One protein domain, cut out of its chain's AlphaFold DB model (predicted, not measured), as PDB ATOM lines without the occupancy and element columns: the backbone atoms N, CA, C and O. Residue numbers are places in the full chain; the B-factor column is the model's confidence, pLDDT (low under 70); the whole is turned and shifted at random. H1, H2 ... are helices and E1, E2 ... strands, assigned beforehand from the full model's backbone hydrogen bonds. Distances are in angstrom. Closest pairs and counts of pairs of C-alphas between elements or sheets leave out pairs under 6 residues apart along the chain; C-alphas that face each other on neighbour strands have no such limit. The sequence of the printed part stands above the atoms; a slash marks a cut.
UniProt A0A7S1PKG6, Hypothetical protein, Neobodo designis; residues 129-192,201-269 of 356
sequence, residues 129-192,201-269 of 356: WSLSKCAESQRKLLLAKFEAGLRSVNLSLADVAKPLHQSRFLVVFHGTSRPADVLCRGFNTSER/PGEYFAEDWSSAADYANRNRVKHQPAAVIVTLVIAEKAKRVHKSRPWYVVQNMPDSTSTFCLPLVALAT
ATOM      1  N   TRP A 129      -9.229 -33.136 -25.897       62.69
ATOM      2  CA  TRP A 129      -9.134 -31.711 -25.542       62.69
ATOM      3  C   TRP A 129      -8.887 -31.589 -24.038       62.69
ATOM      4  O   TRP A 129      -9.634 -32.130 -23.233       62.69
ATOM      5  N   SER A 130      -7.836 -30.866 -23.654       68.44
ATOM      6  CA  SER A 130      -7.500 -30.590 -22.252       68.44
ATOM      7  C   SER A 130      -7.721 -29.113 -21.938       68.44
ATOM      8  O   SER A 130      -7.604 -28.268 -22.829       68.44
ATOM      9  N   LEU A 131      -7.994 -28.798 -20.666       58.84
ATOM     10  CA  LEU A 131      -8.010 -27.428 -20.137       58.84
ATOM     11  C   LEU A 131      -6.779 -26.616 -20.575       58.84
ATOM     12  O   LEU A 131      -6.869 -25.402 -20.773       58.84
ATOM     13  N   SER A 132      -5.626 -27.267 -20.767       63.22
ATOM     14  CA  SER A 132      -4.393 -26.626 -21.241       63.22
ATOM     15  C   SER A 132      -4.536 -25.946 -22.613       63.22
ATOM     16  O   SER A 132      -3.807 -24.994 -22.892       63.22
ATOM     17  N   LYS A 133      -5.513 -26.357 -23.432       72.56
ATOM     18  CA  LYS A 133      -5.825 -25.747 -24.736       72.56
ATOM     19  C   LYS A 133      -6.718 -24.498 -24.632       72.56
ATOM     20  O   LYS A 133      -6.854 -23.776 -25.614       72.56
ATOM     21  N   CYS A 134      -7.320 -24.224 -23.473       74.31
ATOM     22  CA  CYS A 134      -8.138 -23.028 -23.252       74.31
ATOM     23  C   CYS A 134      -7.275 -21.777 -23.036       74.31
ATOM     24  O   CYS A 134      -6.134 -21.871 -22.579       74.31
ATOM     25  N   ALA A 135      -7.836 -20.589 -23.286       81.25
ATOM     26  CA  ALA A 135      -7.153 -19.342 -22.948       81.25
ATOM     27  C   ALA A 135      -6.871 -19.277 -21.436       81.25
ATOM     28  O   ALA A 135      -7.697 -19.679 -20.612       81.25
ATOM     29  N   GLU A 136      -5.714 -18.746 -21.045       80.31
ATOM     30  CA  GLU A 136      -5.304 -18.701 -19.635       80.31
ATOM     31  C   GLU A 136      -6.308 -17.936 -18.755       80.31
ATOM     32  O   GLU A 136      -6.616 -18.366 -17.642       80.31
ATOM     33  N   SER A 137      -6.875 -16.845 -19.277       85.06
ATOM     34  CA  SER A 137      -7.919 -16.059 -18.608       85.06
ATOM     35  C   SER A 137      -9.174 -16.883 -18.308       85.06
ATOM     36  O   SER A 137      -9.747 -16.763 -17.225       85.06
ATOM     37  N   GLN A 138      -9.570 -17.763 -19.227       86.06
ATOM     38  CA  GLN A 138     -10.719 -18.653 -19.068       86.06
ATOM     39  C   GLN A 138     -10.454 -19.728 -18.010       86.06
ATOM     40  O   GLN A 138     -11.279 -19.919 -17.117       86.06
ATOM     41  N   ARG A 139      -9.272 -20.362 -18.041       84.00
ATOM     42  CA  ARG A 139      -8.857 -21.320 -17.002       84.00
ATOM     43  C   ARG A 139      -8.868 -20.692 -15.612       84.00
ATOM     44  O   ARG A 139      -9.442 -21.259 -14.687       84.00
ATOM     45  N   LYS A 140      -8.253 -19.513 -15.471       85.56
ATOM     46  CA  LYS A 140      -8.195 -18.773 -14.201       85.56
ATOM     47  C   LYS A 140      -9.590 -18.440 -13.685       85.56
ATOM     48  O   LYS A 140      -9.854 -18.621 -12.501       85.56
ATOM     49  N   LEU A 141     -10.493 -18.003 -14.565       90.44
ATOM     50  CA  LEU A 141     -11.876 -17.715 -14.196       90.44
ATOM     51  C   LEU A 141     -12.618 -18.972 -13.720       90.44
ATOM     52  O   LEU A 141     -13.309 -18.923 -12.706       90.44
ATOM     53  N   LEU A 142     -12.477 -20.093 -14.428       90.06
ATOM     54  CA  LEU A 142     -13.128 -21.351 -14.064       90.06
ATOM     55  C   LEU A 142     -12.626 -21.888 -12.718       90.06
ATOM     56  O   LEU A 142     -13.435 -22.246 -11.862       90.06
ATOM     57  N   LEU A 143     -11.307 -21.872 -12.503       90.06
ATOM     58  CA  LEU A 143     -10.700 -22.242 -11.223       90.06
ATOM     59  C   LEU A 143     -11.168 -21.321 -10.094       90.06
ATOM     60  O   LEU A 143     -11.568 -21.818  -9.048       90.06
ATOM     61  N   ALA A 144     -11.228 -20.006 -10.317       92.25
ATOM     62  CA  ALA A 144     -11.726 -19.062  -9.316       92.25
ATOM     63  C   ALA A 144     -13.195 -19.329  -8.930       92.25
ATOM     64  O   ALA A 144     -13.555 -19.246  -7.755       92.25
ATOM     65  N   LYS A 145     -14.046 -19.695  -9.899       94.69
ATOM     66  CA  LYS A 145     -15.433 -20.108  -9.627       94.69
ATOM     67  C   LYS A 145     -15.491 -21.415  -8.836       94.69
ATOM     68  O   LYS A 145     -16.325 -21.544  -7.941       94.69
ATOM     69  N   PHE A 146     -14.625 -22.377  -9.147       94.50
ATOM     70  CA  PHE A 146     -14.558 -23.638  -8.412       94.50
ATOM     71  C   PHE A 146     -14.048 -23.429  -6.979       94.50
ATOM     72  O   PHE A 146     -14.657 -23.918  -6.035       94.50
ATOM     73  N   GLU A 147     -13.021 -22.598  -6.786       93.81
ATOM     74  CA  GLU A 147     -12.543 -22.146  -5.472       93.81
ATOM     75  C   GLU A 147     -13.637 -21.456  -4.647       93.81
ATOM     76  O   GLU A 147     -13.714 -21.628  -3.429       93.81
ATOM     77  N   ALA A 148     -14.490 -20.649  -5.281       95.12
ATOM     78  CA  ALA A 148     -15.651 -20.068  -4.612       95.12
ATOM     79  C   ALA A 148     -16.656 -21.154  -4.180       95.12
ATOM     80  O   ALA A 148     -17.172 -21.102  -3.063       95.12
ATOM     81  N   GLY A 149     -16.873 -22.171  -5.023       94.94
ATOM     82  CA  GLY A 149     -17.689 -23.342  -4.697       94.94
ATOM     83  C   GLY A 149     -17.136 -24.136  -3.512       94.94
ATOM     84  O   GLY A 149     -17.882 -24.411  -2.573       94.94
ATOM     85  N   LEU A 150     -15.830 -24.420  -3.504       94.38
ATOM     86  CA  LEU A 150     -15.118 -25.063  -2.392       94.38
ATOM     87  C   LEU A 150     -15.315 -24.295  -1.082       94.38
ATOM     88  O   LEU A 150     -15.753 -24.862  -0.082       94.38
ATOM     89  N   ARG A 151     -15.085 -22.977  -1.099       95.12
ATOM     90  CA  ARG A 151     -15.245 -22.135   0.095       95.12
ATOM     91  C   ARG A 151     -16.666 -22.156   0.648       95.12
ATOM     92  O   ARG A 151     -16.835 -22.125   1.861       95.12
ATOM     93  N   SER A 152     -17.683 -22.268  -0.209       95.44
ATOM     94  CA  SER A 152     -19.084 -22.343   0.232       95.44
ATOM     95  C   SER A 152     -19.425 -23.604   1.045       95.44
ATOM     96  O   SER A 152     -20.468 -23.647   1.693       95.44
ATOM     97  N   VAL A 153     -18.556 -24.622   1.018       94.31
ATOM     98  CA  VAL A 153     -18.683 -25.876   1.783       94.31
ATOM     99  C   VAL A 153     -17.521 -26.093   2.758       94.31
ATOM    100  O   VAL A 153     -17.263 -27.219   3.178       94.31
ATOM    101  N   ASN A 154     -16.813 -25.021   3.132       95.25
ATOM    102  CA  ASN A 154     -15.634 -25.072   4.004       95.25
ATOM    103  C   ASN A 154     -14.525 -26.007   3.484       95.25
ATOM    104  O   ASN A 154     -13.847 -26.670   4.268       95.25
ATOM    105  N   LEU A 155     -14.343 -26.058   2.163       92.56
ATOM    106  CA  LEU A 155     -13.225 -26.726   1.501       92.56
ATOM    107  C   LEU A 155     -12.267 -25.711   0.879       92.56
ATOM    108  O   LEU A 155     -12.608 -24.556   0.613       92.56
ATOM    109  N   SER A 156     -11.058 -26.178   0.607       91.81
ATOM    110  CA  SER A 156      -9.976 -25.452  -0.045       91.81
ATOM    111  C   SER A 156      -9.415 -26.256  -1.217       91.81
ATOM    112  O   SER A 156      -9.700 -27.442  -1.378       91.81
ATOM    113  N   LEU A 157      -8.576 -25.630  -2.043       85.12
ATOM    114  CA  LEU A 157      -7.867 -26.359  -3.094       85.12
ATOM    115  C   LEU A 157      -6.900 -27.417  -2.547       85.12
ATOM    116  O   LEU A 157      -6.688 -28.431  -3.203       85.12
ATOM    117  N   ALA A 158      -6.355 -27.228  -1.342       83.38
ATOM    118  CA  ALA A 158      -5.505 -28.230  -0.705       83.38
ATOM    119  C   ALA A 158      -6.265 -29.541  -0.434       83.38
ATOM    120  O   ALA A 158      -5.672 -30.616  -0.442       83.38
ATOM    121  N   ASP A 159      -7.589 -29.476  -0.254       84.50
ATOM    122  CA  ASP A 159      -8.421 -30.668  -0.089       84.50
ATOM    123  C   ASP A 159      -8.541 -31.486  -1.379       84.50
ATOM    124  O   ASP A 159      -8.739 -32.696  -1.304       84.50
ATOM    125  N   VAL A 160      -8.386 -30.856  -2.549       81.31
ATOM    126  CA  VAL A 160      -8.393 -31.543  -3.853       81.31
ATOM    127  C   VAL A 160      -7.157 -32.430  -4.019       81.31
ATOM    128  O   VAL A 160      -7.230 -33.467  -4.669       81.31
ATOM    129  N   ALA A 161      -6.032 -32.046  -3.411       74.88
ATOM    130  CA  ALA A 161      -4.781 -32.800  -3.466       74.88
ATOM    131  C   ALA A 161      -4.776 -34.048  -2.561       74.88
ATOM    132  O   ALA A 161      -3.854 -34.860  -2.640       74.88
ATOM    133  N   LYS A 162      -5.776 -34.208  -1.683       76.94
ATOM    134  CA  LYS A 162      -5.878 -35.381  -0.807       76.94
ATOM    135  C   LYS A 162      -6.195 -36.641  -1.628       76.94
ATOM    136  O   LYS A 162      -6.901 -36.550  -2.635       76.94
ATOM    137  N   PRO A 163      -5.738 -37.832  -1.196       69.75
ATOM    138  CA  PRO A 163      -6.069 -39.087  -1.865       69.75
ATOM    139  C   PRO A 163      -7.580 -39.263  -2.063       69.75
ATOM    140  O   PRO A 163      -8.354 -39.012  -1.140       69.75
ATOM    141  N   LEU A 164      -8.001 -39.750  -3.240       65.56
ATOM    142  CA  LEU A 164      -9.421 -39.827  -3.623       65.56
ATOM    143  C   LEU A 164     -10.311 -40.557  -2.598       65.56
ATOM    144  O   LEU A 164     -11.434 -40.125  -2.359       65.56
ATOM    145  N   HIS A 165      -9.801 -41.603  -1.939       61.84
ATOM    146  CA  HIS A 165     -10.533 -42.372  -0.920       61.84
ATOM    147  C   HIS A 165     -10.807 -41.593   0.382       61.84
ATOM    148  O   HIS A 165     -11.691 -41.961   1.147       61.84
ATOM    149  N   GLN A 166     -10.071 -40.508   0.630       66.81
ATOM    150  CA  GLN A 166     -10.302 -39.554   1.726       66.81
ATOM    151  C   GLN A 166     -10.957 -38.266   1.217       66.81
ATOM    152  O   GLN A 166     -11.203 -37.328   1.980       66.81
ATOM    153  N   SER A 167     -11.170 -38.183  -0.093       72.44
ATOM    154  CA  SER A 167     -11.550 -36.955  -0.756       72.44
ATOM    155  C   SER A 167     -13.061 -36.765  -0.678       72.44
ATOM    156  O   SER A 167     -13.847 -37.702  -0.806       72.44
ATOM    157  N   ARG A 168     -13.488 -35.516  -0.492       89.31
ATOM    158  CA  ARG A 168     -14.906 -35.120  -0.532       89.31
ATOM    159  C   ARG A 168     -15.330 -34.798  -1.970       89.31
ATOM    160  O   ARG A 168     -16.145 -33.906  -2.207       89.31
ATOM    161  N   PHE A 169     -14.741 -35.511  -2.929       91.81
ATOM    162  CA  PHE A 169     -14.873 -35.273  -4.358       91.81
ATOM    163  C   PHE A 169     -15.289 -36.544  -5.093       91.81
ATOM    164  O   PHE A 169     -14.936 -37.653  -4.703       91.81
ATOM    165  N   LEU A 170     -16.029 -36.364  -6.181       90.81
ATOM    166  CA  LEU A 170     -16.393 -37.415  -7.120       90.81
ATOM    167  C   LEU A 170     -15.718 -37.132  -8.459       90.81
ATOM    168  O   LEU A 170     -15.708 -35.989  -8.919       90.81
ATOM    169  N   VAL A 171     -15.204 -38.177  -9.102       89.75
ATOM    170  CA  VAL A 171     -14.809 -38.123 -10.512       89.75
ATOM    171  C   VAL A 171     -15.941 -38.740 -11.314       89.75
ATOM    172  O   VAL A 171     -16.255 -39.914 -11.149       89.75
ATOM    173  N   VAL A 172     -16.583 -37.928 -12.144       93.12
ATOM    174  CA  VAL A 172     -17.786 -38.312 -12.887       93.12
ATOM    175  C   VAL A 172     -17.704 -37.850 -14.338       93.12
ATOM    176  O   VAL A 172     -16.884 -37.008 -14.706       93.12
ATOM    177  N   PHE A 173     -18.574 -38.399 -15.174       93.69
ATOM    178  CA  PHE A 173     -18.564 -38.236 -16.619       93.69
ATOM    179  C   PHE A 173     -19.795 -37.465 -17.100       93.69
ATOM    180  O   PHE A 173     -20.918 -37.729 -16.667       93.69
ATOM    181  N   HIS A 174     -19.597 -36.527 -18.026       94.44
ATOM    182  CA  HIS A 174     -20.671 -35.747 -18.643       94.44
ATOM    183  C   HIS A 174     -20.598 -35.807 -20.169       94.44
ATOM    184  O   HIS A 174     -19.630 -35.338 -20.760       94.44
ATOM    185  N   GLY A 175     -21.629 -36.345 -20.818       92.81
ATOM    186  CA  GLY A 175     -21.715 -36.375 -22.277       92.81
ATOM    187  C   GLY A 175     -22.160 -35.038 -22.868       92.81
ATOM    188  O   GLY A 175     -23.153 -34.472 -22.421       92.81
ATOM    189  N   THR A 176     -21.469 -34.546 -23.897       90.94
ATOM    190  CA  THR A 176     -21.786 -33.274 -24.565       90.94
ATOM    191  C   THR A 176     -21.398 -33.279 -26.047       90.94
ATOM    192  O   THR A 176     -20.459 -33.960 -26.454       90.94
ATOM    193  N   SER A 177     -22.093 -32.483 -26.861       88.38
ATOM    194  CA  SER A 177     -21.698 -32.157 -28.244       88.38
ATOM    195  C   SER A 177     -20.869 -30.869 -28.347       88.38
ATOM    196  O   SER A 177     -20.448 -30.482 -29.436       88.38
ATOM    197  N   ARG A 178     -20.640 -30.178 -27.219       88.56
ATOM    198  CA  ARG A 178     -19.923 -28.894 -27.144       88.56
ATOM    199  C   ARG A 178     -18.737 -28.964 -26.174       88.56
ATOM    200  O   ARG A 178     -18.666 -28.172 -25.231       88.56
ATOM    201  N   PRO A 179     -17.785 -29.898 -26.365       87.81
ATOM    202  CA  PRO A 179     -16.723 -30.128 -25.389       87.81
ATOM    203  C   PRO A 179     -15.860 -28.899 -25.108       87.81
ATOM    204  O   PRO A 179     -15.535 -28.646 -23.954       87.81
ATOM    205  N   ALA A 180     -15.521 -28.116 -26.135       84.62
ATOM    206  CA  ALA A 180     -14.685 -26.927 -25.977       84.62
ATOM    207  C   ALA A 180     -15.348 -25.853 -25.097       84.62
ATOM    208  O   ALA A 180     -14.682 -25.246 -24.258       84.62
ATOM    209  N   ASP A 181     -16.660 -25.652 -25.246       88.62
ATOM    210  CA  ASP A 181     -17.399 -24.683 -24.435       88.62
ATOM    211  C   ASP A 181     -17.435 -25.117 -22.973       88.62
ATOM    212  O   ASP A 181     -17.092 -24.324 -22.099       88.62
ATOM    213  N   VAL A 182     -17.777 -26.383 -22.709       90.88
ATOM    214  CA  VAL A 182     -17.828 -26.915 -21.340       90.88
ATOM    215  C   VAL A 182     -16.450 -26.858 -20.690       90.88
ATOM    216  O   VAL A 182     -16.319 -26.379 -19.566       90.88
ATOM    217  N   LEU A 183     -15.411 -27.294 -21.399       86.75
ATOM    218  CA  LEU A 183     -14.055 -27.355 -20.867       86.75
ATOM    219  C   LEU A 183     -13.491 -25.961 -20.565       86.75
ATOM    220  O   LEU A 183     -12.893 -25.759 -19.514       86.75
ATOM    221  N   CYS A 184     -13.700 -24.989 -21.455       84.56
ATOM    222  CA  CYS A 184     -13.095 -23.667 -21.306       84.56
ATOM    223  C   CYS A 184     -13.961 -22.668 -20.534       84.56
ATOM    224  O   CYS A 184     -13.426 -21.739 -19.937       84.56
ATOM    225  N   ARG A 185     -15.288 -22.813 -20.540       89.12
ATOM    226  CA  ARG A 185     -16.211 -21.850 -19.908       89.12
ATOM    227  C   ARG A 185     -16.936 -22.425 -18.693       89.12
ATOM    228  O   ARG A 185     -17.575 -21.665 -17.962       89.12
ATOM    229  N   GLY A 186     -16.796 -23.725 -18.448       91.75
ATOM    230  CA  GLY A 186     -17.577 -24.457 -17.460       91.75
ATOM    231  C   GLY A 186     -18.963 -24.830 -17.987       91.75
ATOM    232  O   GLY A 186     -19.320 -24.574 -19.137       91.75
ATOM    233  N   PHE A 187     -19.766 -25.440 -17.120       92.31
ATOM    234  CA  PHE A 187     -21.135 -25.826 -17.449       92.31
ATOM    235  C   PHE A 187     -22.055 -24.600 -17.493       92.31
ATOM    236  O   PHE A 187     -22.108 -23.824 -16.536       92.31
ATOM    237  N   ASN A 188     -22.786 -24.422 -18.597       87.88
ATOM    238  CA  ASN A 188     -23.698 -23.296 -18.766       87.88
ATOM    239  C   ASN A 188     -25.028 -23.555 -18.042       87.88
ATOM    240  O   ASN A 188     -25.850 -24.358 -18.484       87.88
ATOM    241  N   THR A 189     -25.269 -22.832 -16.949       85.69
ATOM    242  CA  THR A 189     -26.481 -22.988 -16.134       85.69
ATOM    243  C   THR A 189     -27.744 -22.465 -16.824       85.69
ATOM    244  O   THR A 189     -28.839 -22.913 -16.490       85.69
ATOM    245  N   SER A 190     -27.612 -21.573 -17.815       84.12
ATOM    246  CA  SER A 190     -28.749 -21.027 -18.575       84.12
ATOM    247  C   SER A 190     -29.384 -22.028 -19.549       84.12
ATOM    248  O   SER A 190     -30.527 -21.848 -19.960       84.12
ATOM    249  N   GLU A 191     -28.674 -23.110 -19.881       79.06
ATOM    250  CA  GLU A 191     -29.159 -24.181 -20.765       79.06
ATOM    251  C   GLU A 191     -29.900 -25.286 -19.987       79.06
ATOM    252  O   GLU A 191     -30.426 -26.239 -20.568       79.06
ATOM    253  N   ARG A 192     -29.980 -25.170 -18.654       79.25
ATOM    254  CA  ARG A 192     -30.709 -26.125 -17.811       79.25
ATOM    255  C   ARG A 192     -32.195 -26.125 -18.137       79.25
ATOM    256  O   ARG A 192     -32.799 -25.094 -18.408       79.25
ATOM    257  N   PRO A 201     -33.703 -29.599 -11.972       89.31
ATOM    258  CA  PRO A 201     -32.740 -28.667 -12.540       89.31
ATOM    259  C   PRO A 201     -31.300 -28.968 -12.114       89.31
ATOM    260  O   PRO A 201     -31.002 -29.032 -10.923       89.31
ATOM    261  N   GLY A 202     -30.387 -29.068 -13.082       92.12
ATOM    262  CA  GLY A 202     -28.951 -29.182 -12.808       92.12
ATOM    263  C   GLY A 202     -28.127 -29.733 -13.967       92.12
ATOM    264  O   GLY A 202     -28.647 -29.983 -15.055       92.12
ATOM    265  N   GLU A 203     -26.832 -29.906 -13.727       93.75
ATOM    266  CA  GLU A 203     -25.924 -30.666 -14.581       93.75
ATOM    267  C   GLU A 203     -25.980 -32.145 -14.213       93.75
ATOM    268  O   GLU A 203     -25.948 -32.502 -13.036       93.75
ATOM    269  N   TYR A 204     -26.048 -32.996 -15.232       94.44
ATOM    270  CA  TYR A 204     -26.213 -34.435 -15.082       94.44
ATOM    271  C   TYR A 204     -24.878 -35.117 -15.339       94.44
ATOM    272  O   TYR A 204     -24.219 -34.840 -16.344       94.44
ATOM    273  N   PHE A 205     -24.509 -36.023 -14.445       95.62
ATOM    274  CA  PHE A 205     -23.274 -36.783 -14.513       95.62
ATOM    275  C   PHE A 205     -23.547 -38.268 -14.301       95.62
ATOM    276  O   PHE A 205     -24.457 -38.639 -13.559       95.62
ATOM    277  N   ALA A 206     -22.736 -39.113 -14.922       93.19
ATOM    278  CA  ALA A 206     -22.708 -40.549 -14.685       93.19
ATOM    279  C   ALA A 206     -21.387 -40.942 -14.019       93.19
ATOM    280  O   ALA A 206     -20.351 -40.344 -14.295       93.19
ATOM    281  N   GLU A 207     -21.408 -41.946 -13.150       88.81
ATOM    282  CA  GLU A 207     -20.174 -42.544 -12.616       88.81
ATOM    283  C   GLU A 207     -19.453 -43.401 -13.659       88.81
ATOM    284  O   GLU A 207     -18.243 -43.568 -13.583       88.81
ATOM    285  N   ASP A 208     -20.180 -43.918 -14.654       83.69
ATOM    286  CA  ASP A 208     -19.621 -44.713 -15.738       83.69
ATOM    287  C   ASP A 208     -19.497 -43.916 -17.044       83.69
ATOM    288  O   ASP A 208     -20.386 -43.162 -17.452       83.69
ATOM    289  N   TRP A 209     -18.379 -44.141 -17.733       84.69
ATOM    290  CA  TRP A 209     -18.082 -43.566 -19.042       84.69
ATOM    291  C   TRP A 209     -19.158 -43.888 -20.089       84.69
ATOM    292  O   TRP A 209     -19.573 -43.006 -20.841       84.69
ATOM    293  N   SER A 210     -19.614 -45.145 -20.142       82.94
ATOM    294  CA  SER A 210     -20.538 -45.646 -21.168       82.94
ATOM    295  C   SER A 210     -21.847 -44.866 -21.212       82.94
ATOM    296  O   SER A 210     -22.259 -44.428 -22.282       82.94
ATOM    297  N   SER A 211     -22.465 -44.612 -20.057       87.38
ATOM    298  CA  SER A 211     -23.711 -43.850 -19.955       87.38
ATOM    299  C   SER A 211     -23.541 -42.415 -20.453       87.38
ATOM    300  O   SER A 211     -24.412 -41.891 -21.152       87.38
ATOM    301  N   ALA A 212     -22.419 -41.771 -20.119       90.19
ATOM    302  CA  ALA A 212     -22.114 -40.430 -20.603       90.19
ATOM    303  C   ALA A 212     -21.837 -40.423 -22.117       90.19
ATOM    304  O   ALA A 212     -22.290 -39.517 -22.817       90.19
ATOM    305  N   ALA A 213     -21.148 -41.440 -22.638       86.94
ATOM    306  CA  ALA A 213     -20.849 -41.563 -24.061       86.94
ATOM    307  C   ALA A 213     -22.114 -41.811 -24.889       86.94
ATOM    308  O   ALA A 213     -22.313 -41.160 -25.915       86.94
ATOM    309  N   ASP A 214     -23.007 -42.682 -24.416       87.81
ATOM    310  CA  ASP A 214     -24.326 -42.901 -25.012       87.81
ATOM    311  C   ASP A 214     -25.121 -41.598 -25.085       87.81
ATOM    312  O   ASP A 214     -25.702 -41.279 -26.124       87.81
ATOM    313  N   TYR A 215     -25.113 -40.809 -24.007       88.31
ATOM    314  CA  TYR A 215     -25.778 -39.510 -23.984       88.31
ATOM    315  C   TYR A 215     -25.153 -38.518 -24.976       88.31
ATOM    316  O   TYR A 215     -25.882 -37.842 -25.705       88.31
ATOM    317  N   ALA A 216     -23.819 -38.450 -25.045       89.88
ATOM    318  CA  ALA A 216     -23.107 -37.594 -25.996       89.88
ATOM    319  C   ALA A 216     -23.436 -37.965 -27.452       89.88
ATOM    320  O   ALA A 216     -23.692 -37.090 -28.276       89.88
ATOM    321  N   ASN A 217     -23.471 -39.265 -27.759       86.81
ATOM    322  CA  ASN A 217     -23.734 -39.774 -29.101       86.81
ATOM    323  C   ASN A 217     -25.196 -39.588 -29.527       86.81
ATOM    324  O   ASN A 217     -25.448 -39.224 -30.673       86.81
ATOM    325  N   ARG A 218     -26.163 -39.798 -28.620       85.44
ATOM    326  CA  ARG A 218     -27.598 -39.599 -28.910       85.44
ATOM    327  C   ARG A 218     -27.942 -38.142 -29.196       85.44
ATOM    328  O   ARG A 218     -28.770 -37.876 -30.057       85.44
ATOM    329  N   ASN A 219     -27.291 -37.213 -28.499       78.88
ATOM    330  CA  ASN A 219     -27.503 -35.773 -28.666       78.88
ATOM    331  C   ASN A 219     -26.520 -35.136 -29.657       78.88
ATOM    332  O   ASN A 219     -26.355 -33.914 -29.688       78.88
ATOM    333  N   ARG A 220     -25.828 -35.951 -30.459       80.19
ATOM    334  CA  ARG A 220     -24.847 -35.458 -31.415       80.19
ATOM    335  C   ARG A 220     -25.542 -34.653 -32.509       80.19
ATOM    336  O   ARG A 220     -26.299 -35.188 -33.316       80.19
ATOM    337  N   VAL A 221     -25.199 -33.374 -32.597       77.88
ATOM    338  CA  VAL A 221     -25.542 -32.549 -33.756       77.88
ATOM    339  C   VAL A 221     -24.696 -33.009 -34.944       77.88
ATOM    340  O   VAL A 221     -23.491 -33.240 -34.811       77.88
ATOM    341  N   LYS A 222     -25.320 -33.159 -36.117       76.12
ATOM    342  CA  LYS A 222     -24.630 -33.549 -37.355       76.12
ATOM    343  C   LYS A 222     -23.415 -32.631 -37.570       76.12
ATOM    344  O   LYS A 222     -23.545 -31.415 -37.493       76.12
ATOM    345  N   HIS A 223     -22.245 -33.221 -37.816       73.88
ATOM    346  CA  HIS A 223     -20.951 -32.530 -37.974       73.88
ATOM    347  C   HIS A 223     -20.323 -31.914 -36.708       73.88
ATOM    348  O   HIS A 223     -19.225 -31.375 -36.805       73.88
ATOM    349  N   GLN A 224     -20.929 -32.047 -35.523       75.88
ATOM    350  CA  GLN A 224     -20.262 -31.694 -34.265       75.88
ATOM    351  C   GLN A 224     -19.589 -32.919 -33.624       75.88
ATOM    352  O   GLN A 224     -20.103 -34.045 -33.734       75.88
ATOM    353  N   PRO A 225     -18.429 -32.728 -32.969       76.62
ATOM    354  CA  PRO A 225     -17.809 -33.775 -32.176       76.62
ATOM    355  C   PRO A 225     -18.640 -34.031 -30.917       76.62
ATOM    356  O   PRO A 225     -18.907 -33.120 -30.137       76.62
ATOM    357  N   ALA A 226     -19.031 -35.285 -30.711       85.25
ATOM    358  CA  ALA A 226     -19.530 -35.737 -29.424       85.25
ATOM    359  C   ALA A 226     -18.335 -36.130 -28.547       85.25
ATOM    360  O   ALA A 226     -17.318 -36.632 -29.036       85.25
ATOM    361  N   ALA A 227     -18.426 -35.825 -27.263       89.38
ATOM    362  CA  ALA A 227     -17.367 -36.076 -26.308       89.38
ATOM    363  C   ALA A 227     -17.949 -36.298 -24.919       89.38
ATOM    364  O   ALA A 227     -19.058 -35.866 -24.598       89.38
ATOM    365  N   VAL A 228     -17.162 -36.928 -24.067       90.56
ATOM    366  CA  VAL A 228     -17.440 -37.028 -22.642       90.56
ATOM    367  C   VAL A 228     -16.397 -36.225 -21.885       90.56
ATOM    368  O   VAL A 228     -15.195 -36.345 -22.117       90.56
ATOM    369  N   ILE A 229     -16.875 -35.406 -20.964       92.06
ATOM    370  CA  ILE A 229     -16.064 -34.602 -20.065       92.06
ATOM    371  C   ILE A 229     -15.855 -35.375 -18.769       92.06
ATOM    372  O   ILE A 229     -16.823 -35.701 -18.080       92.06
ATOM    373  N   VAL A 230     -14.598 -35.621 -18.414       91.19
ATOM    374  CA  VAL A 230     -14.228 -36.057 -17.065       91.19
ATOM    375  C   VAL A 230     -14.261 -34.832 -16.164       91.19
ATOM    376  O   VAL A 230     -13.625 -33.817 -16.454       91.19
ATOM    377  N   THR A 231     -15.031 -34.915 -15.091       94.06
ATOM    378  CA  THR A 231     -15.349 -33.778 -14.230       94.06
ATOM    379  C   THR A 231     -15.082 -34.140 -12.781       94.06
ATOM    380  O   THR A 231     -15.536 -35.179 -12.306       94.06
ATOM    381  N   LEU A 232     -14.385 -33.257 -12.070       93.56
ATOM    382  CA  LEU A 232     -14.294 -33.311 -10.619       93.56
ATOM    383  C   LEU A 232     -15.489 -32.569 -10.015       93.56
ATOM    384  O   LEU A 232     -15.741 -31.412 -10.353       93.56
ATOM    385  N   VAL A 233     -16.222 -33.219  -9.120       95.56
ATOM    386  CA  VAL A 233     -17.425 -32.672  -8.486       95.56
ATOM    387  C   VAL A 233     -17.274 -32.692  -6.970       95.56
ATOM    388  O   VAL A 233     -16.798 -33.671  -6.406       95.56
ATOM    389  N   ILE A 234     -17.712 -31.630  -6.293       95.56
ATOM    390  CA  ILE A 234     -17.806 -31.602  -4.826       95.56
ATOM    391  C   ILE A 234     -18.940 -32.538  -4.386       95.56
ATOM    392  O   ILE A 234     -20.111 -32.262  -4.656       95.56
ATOM    393  N   ALA A 235     -18.608 -33.631  -3.694       93.75
ATOM    394  CA  ALA A 235     -19.536 -34.728  -3.407       93.75
ATOM    395  C   ALA A 235     -20.790 -34.270  -2.642       93.75
ATOM    396  O   ALA A 235     -21.899 -34.679  -2.967       93.75
ATOM    397  N   GLU A 236     -20.645 -33.347  -1.688       94.62
ATOM    398  CA  GLU A 236     -21.760 -32.787  -0.901       94.62
ATOM    399  C   GLU A 236     -22.797 -32.021  -1.728       94.62
ATOM    400  O   GLU A 236     -23.912 -31.778  -1.267       94.62
ATOM    401  N   LYS A 237     -22.423 -31.593  -2.936       96.25
ATOM    402  CA  LYS A 237     -23.303 -30.879  -3.866       96.25
ATOM    403  C   LYS A 237     -23.838 -31.786  -4.972       96.25
ATOM    404  O   LYS A 237     -24.668 -31.339  -5.762       96.25
ATOM    405  N   ALA A 238     -23.408 -33.045  -5.012       95.81
ATOM    406  CA  ALA A 238     -23.885 -34.046  -5.948       95.81
ATOM    407  C   ALA A 238     -25.035 -34.846  -5.334       95.81
ATOM    408  O   ALA A 238     -24.858 -35.645  -4.417       95.81
ATOM    409  N   LYS A 239     -26.240 -34.675  -5.876       95.81
ATOM    410  CA  LYS A 239     -27.388 -35.497  -5.501       95.81
ATOM    411  C   LYS A 239     -27.411 -36.741  -6.375       95.81
ATOM    412  O   LYS A 239     -27.592 -36.629  -7.584       95.81
ATOM    413  N   ARG A 240     -27.295 -37.929  -5.784       94.94
ATOM    414  CA  ARG A 240     -27.570 -39.183  -6.502       94.94
ATOM    415  C   ARG A 240     -29.070 -39.273  -6.796       94.94
ATOM    416  O   ARG A 240     -29.881 -39.180  -5.876       94.94
ATOM    417  N   VAL A 241     -29.445 -39.423  -8.063       93.38
ATOM    418  CA  VAL A 241     -30.854 -39.318  -8.502       93.38
ATOM    419  C   VAL A 241     -31.467 -40.626  -8.989       93.38
ATOM    420  O   VAL A 241     -32.684 -40.715  -9.121       93.38
ATOM    421  N   HIS A 242     -30.657 -41.660  -9.215       89.81
ATOM    422  CA  HIS A 242     -31.125 -42.946  -9.723       89.81
ATOM    423  C   HIS A 242     -30.676 -44.089  -8.795       89.81
ATOM    424  O   HIS A 242     -29.547 -44.109  -8.311       89.81
ATOM    425  N   LYS A 243     -31.580 -45.044  -8.516       83.06
ATOM    426  CA  LYS A 243     -31.323 -46.152  -7.571       83.06
ATOM    427  C   LYS A 243     -30.344 -47.194  -8.126       83.06
ATOM    428  O   LYS A 243     -29.384 -47.544  -7.451       83.06
ATOM    429  N   SER A 244     -30.584 -47.670  -9.352       82.69
ATOM    430  CA  SER A 244     -29.756 -48.706  -9.993       82.69
ATOM    431  C   SER A 244     -28.615 -48.180 -10.867       82.69
ATOM    432  O   SER A 244     -27.675 -48.920 -11.124       82.69
ATOM    433  N   ARG A 245     -28.664 -46.919 -11.311       83.12
ATOM    434  CA  ARG A 245     -27.579 -46.274 -12.057       83.12
ATOM    435  C   ARG A 245     -26.957 -45.184 -11.195       83.12
ATOM    436  O   ARG A 245     -27.699 -44.415 -10.587       83.12
ATOM    437  N   PRO A 246     -25.631 -45.094 -11.097       85.75
ATOM    438  CA  PRO A 246     -24.983 -44.051 -10.319       85.75
ATOM    439  C   PRO A 246     -24.962 -42.728 -11.100       85.75
ATOM    440  O   PRO A 246     -23.945 -42.292 -11.636       85.75
ATOM    441  N   TRP A 247     -26.136 -42.113 -11.225       93.31
ATOM    442  CA  TRP A 247     -26.291 -40.799 -11.836       93.31
ATOM    443  C   TRP A 247     -26.397 -39.730 -10.765       93.31
ATOM    444  O   TRP A 247     -27.109 -39.897  -9.766       93.31
ATOM    445  N   TYR A 248     -25.726 -38.617 -11.018       95.81
ATOM    446  CA  TYR A 248     -25.663 -37.473 -10.131       95.81
ATOM    447  C   TYR A 248     -26.227 -36.247 -10.832       95.81
ATOM    448  O   TYR A 248     -25.994 -36.032 -12.021       95.81
ATOM    449  N   VAL A 249     -26.948 -35.429 -10.075       95.69
ATOM    450  CA  VAL A 249     -27.334 -34.082 -10.482       95.69
ATOM    451  C   VAL A 249     -26.655 -33.098  -9.550       95.69
ATOM    452  O   VAL A 249     -26.751 -33.222  -8.327       95.69
ATOM    453  N   VAL A 250     -25.964 -32.125 -10.133       95.69
ATOM    454  CA  VAL A 250     -25.336 -31.022  -9.405       95.69
ATOM    455  C   VAL A 250     -26.028 -29.737  -9.810       95.69
ATOM    456  O   VAL A 250     -26.242 -29.479 -10.991       95.69
ATOM    457  N   GLN A 251     -26.386 -28.913  -8.834       94.38
ATOM    458  CA  GLN A 251     -27.032 -27.632  -9.084       94.38
ATOM    459  C   GLN A 251     -26.038 -26.500  -8.802       94.38
ATOM    460  O   GLN A 251     -26.029 -25.938  -7.710       94.38
ATOM    461  N   ASN A 252     -25.182 -26.168  -9.780       90.88
ATOM    462  CA  ASN A 252     -24.357 -24.948  -9.706       90.88
ATOM    463  C   ASN A 252     -25.218 -23.680  -9.565       90.88
ATOM    464  O   ASN A 252     -26.411 -23.661  -9.894       90.88
ATOM    465  N   MET A 253     -24.602 -22.608  -9.070       87.19
ATOM    466  CA  MET A 253     -25.309 -21.361  -8.794       87.19
ATOM    467  C   MET A 253     -25.745 -20.664 -10.100       87.19
ATOM    468  O   MET A 253     -24.963 -20.608 -11.055       87.19
ATOM    469  N   PRO A 254     -26.977 -20.118 -10.181       82.75
ATOM    470  CA  PRO A 254     -27.489 -19.488 -11.404       82.75
ATOM    471  C   PRO A 254     -26.681 -18.262 -11.845       82.75
ATOM    472  O   PRO A 254     -26.508 -18.021 -13.035       82.75
ATOM    473  N   ASP A 255     -26.151 -17.512 -10.881       84.19
ATOM    474  CA  ASP A 255     -25.371 -16.289 -11.084       84.19
ATOM    475  C   ASP A 255     -23.963 -16.544 -11.654       84.19
ATOM    476  O   ASP A 255     -23.223 -15.602 -11.937       84.19
ATOM    477  N   SER A 256     -23.586 -17.815 -11.838       81.75
ATOM    478  CA  SER A 256     -22.285 -18.238 -12.352       81.75
ATOM    479  C   SER A 256     -21.087 -17.721 -11.542       81.75
ATOM    480  O   SER A 256     -19.967 -17.732 -12.063       81.75
ATOM    481  N   THR A 257     -21.290 -17.277 -10.295       90.38
ATOM    482  CA  THR A 257     -20.216 -16.766  -9.420       90.38
ATOM    483  C   THR A 257     -19.397 -17.894  -8.802       90.38
ATOM    484  O   THR A 257     -18.218 -17.718  -8.497       90.38
ATOM    485  N   SER A 258     -20.001 -19.074  -8.673       93.81
ATOM    486  CA  SER A 258     -19.359 -20.292  -8.196       93.81
ATOM    487  C   SER A 258     -19.822 -21.513  -8.987       93.81
ATOM    488  O   SER A 258     -20.910 -21.536  -9.564       93.81
ATOM    489  N   THR A 259     -18.971 -22.535  -9.024       95.31
ATOM    490  CA  THR A 259     -19.291 -23.853  -9.582       95.31
ATOM    491  C   THR A 259     -18.823 -24.936  -8.621       95.31
ATOM    492  O   THR A 259     -17.800 -24.793  -7.958       95.31
ATOM    493  N   PHE A 260     -19.570 -26.027  -8.551       96.44
ATOM    494  CA  PHE A 260     -19.237 -27.242  -7.813       96.44
ATOM    495  C   PHE A 260     -18.682 -28.335  -8.733       96.44
ATOM    496  O   PHE A 260     -18.343 -29.417  -8.259       96.44
ATOM    497  N   CYS A 261     -18.587 -28.043 -10.033       95.81
ATOM    498  CA  CYS A 261     -18.088 -28.935 -11.071       95.81
ATOM    499  C   CYS A 261     -16.886 -28.294 -11.769       95.81
ATOM    500  O   CYS A 261     -17.005 -27.187 -12.310       95.81
ATOM    501  N   LEU A 262     -15.760 -29.002 -11.804       94.12
ATOM    502  CA  LEU A 262     -14.552 -28.619 -12.526       94.12
ATOM    503  C   LEU A 262     -14.311 -29.606 -13.683       94.12
ATOM    504  O   LEU A 262     -13.900 -30.741 -13.432       94.12
ATOM    505  N   PRO A 263     -14.584 -29.222 -14.942       93.31
ATOM    506  CA  PRO A 263     -14.285 -30.065 -16.096       93.31
ATOM    507  C   PRO A 263     -12.769 -30.143 -16.291       93.31
ATOM    508  O   PRO A 263     -12.109 -29.112 -16.345       93.31
ATOM    509  N   LEU A 264     -12.217 -31.351 -16.388       87.12
ATOM    510  CA  LEU A 264     -10.769 -31.583 -16.425       87.12
ATOM    511  C   LEU A 264     -10.266 -31.853 -17.846       87.12
ATOM    512  O   LEU A 264      -9.323 -31.218 -18.324       87.12
ATOM    513  N   VAL A 265     -10.915 -32.799 -18.525       85.69
ATOM    514  CA  VAL A 265     -10.537 -33.270 -19.860       85.69
ATOM    515  C   VAL A 265     -11.780 -33.694 -20.637       85.69
ATOM    516  O   VAL A 265     -12.738 -34.204 -20.058       85.69
ATOM    517  N   ALA A 266     -11.763 -33.476 -21.949       86.31
ATOM    518  CA  ALA A 266     -12.766 -33.962 -22.881       86.31
ATOM    519  C   ALA A 266     -12.185 -35.089 -23.735       86.31
ATOM    520  O   ALA A 266     -11.127 -34.938 -24.351       86.31
ATOM    521  N   LEU A 267     -12.914 -36.193 -23.796       84.62
ATOM    522  CA  LEU A 267     -12.555 -37.407 -24.510       84.62
ATOM    523  C   LEU A 267     -13.570 -37.612 -25.641       84.62
ATOM    524  O   LEU A 267     -14.773 -37.675 -25.377       84.62
ATOM    525  N   ALA A 268     -13.126 -37.663 -26.898       82.44
ATOM    526  CA  ALA A 268     -14.045 -37.794 -28.029       82.44
ATOM    527  C   ALA A 268     -14.791 -39.143 -28.017       82.44
ATOM    528  O   ALA A 268     -14.221 -40.184 -27.685       82.44
ATOM    529  N   THR A 269     -16.065 -39.138 -28.411       75.56
ATOM    530  CA  THR A 269     -16.884 -40.346 -28.572       75.56
ATOM    531  C   THR A 269     -17.029 -40.700 -30.052       75.56
ATOM    532  O   THR A 269     -17.017 -39.829 -30.921       75.56
TER     533      THR A 269
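What this domain is: This is residues 129 to 192 and 201 to 269 of the 356 residues of the protein "Hypothetical protein" of Neobodo designis (UniProt A0A7S1PKG6). Two three-stranded sheets make a small sandwich, only partly face to face and with their strands crossed: the longer, strongly twisted sheet E1 E3 E6 and the smaller sheet E2 E5 E4. Helix H4 covers one face of the longer sheet and H3 the other, the long helix H1 runs beside E6, and short H2 lies near Glu 147 of H1. The printed part has 133 residues with four named helices and six named strands, in the order H1 H2 E1 H3 E2 H4 E3 E4 E5 E6; both sheets are antiparallel and the class is mixed. It is compact, with a radius of gyration of the C-alphas of 14.1 A, and rounded, spanning 42 by 39 by 28 A.

How they stand to each other: The larger sheet runs E1, residues 169 to 176, E3, residues 227 to 234, and E6, residues 261 to 268. N 172 and O 231 of E1 and E3 are 2.9 A apart, and N 230 and O 265 of E3 and E6 2.9 A, both within hydrogen-bond range. E6 bends by 61 degrees at residue 264, and residues 129 to 130 pair antiparallel with its residues 265 to 266. The other sheet runs E2, residues 203 to 206, E5, residues 247 to 250, and E4, residues 238 to 240; N 205 and O 248 are 2.8 A apart, and N 239 and O 249 2.9 A. E4 and E5 form a hairpin. The two sheets make a sandwich, two sheets face to face, with their strands at 71 degrees; the closest C-alphas of E1 and E2, those of His 174 and Phe 205, are 5.0 A apart. H4, residues 209 to 218, runs along the strands at a height over the larger sheet of 6.5 A. H3, residues 179 to 185, is over E3 on the opposite face, at a height of 8.6 A. H1, residues 136 to 151, touches H3 with residues 138 to 142 alone; the closest C-alphas, of Gln 138 and Cys 184, are 6.0 A apart. H2, residues 157 to 160, is close to H1 but not clearly touching, with the closest C-alphas, of Glu 147 and Leu 157, 6.7 A apart. In H1, H3 and H4 every O i to N i+4 pair is within hydrogen-bond range; H2 is too short for one.

Where its parts are: H1 begins at C-alpha 136 (-5.304, -18.701, -19.635) and is 22.4 A long. E1 is 21.5 A, E3 21.9 A, E6 19.6 A and H4 14.3 A. E6 ends at C-alpha 268 (-14.045, -37.794, -28.029).

The domain as a whole: The C-alphas farthest apart, of Asn 154 and Lys 222, are 43.2 A apart. Residues 193 to 200 are not printed, and C-alphas 192 and 201 are 6.2 A apart across the cut. Of the links printed whole, none is long. Residues 161 to 166 stand free. The mean pLDDT of the printed part is 86.9; residues 129 to 132 and 163 to 166 are under 70.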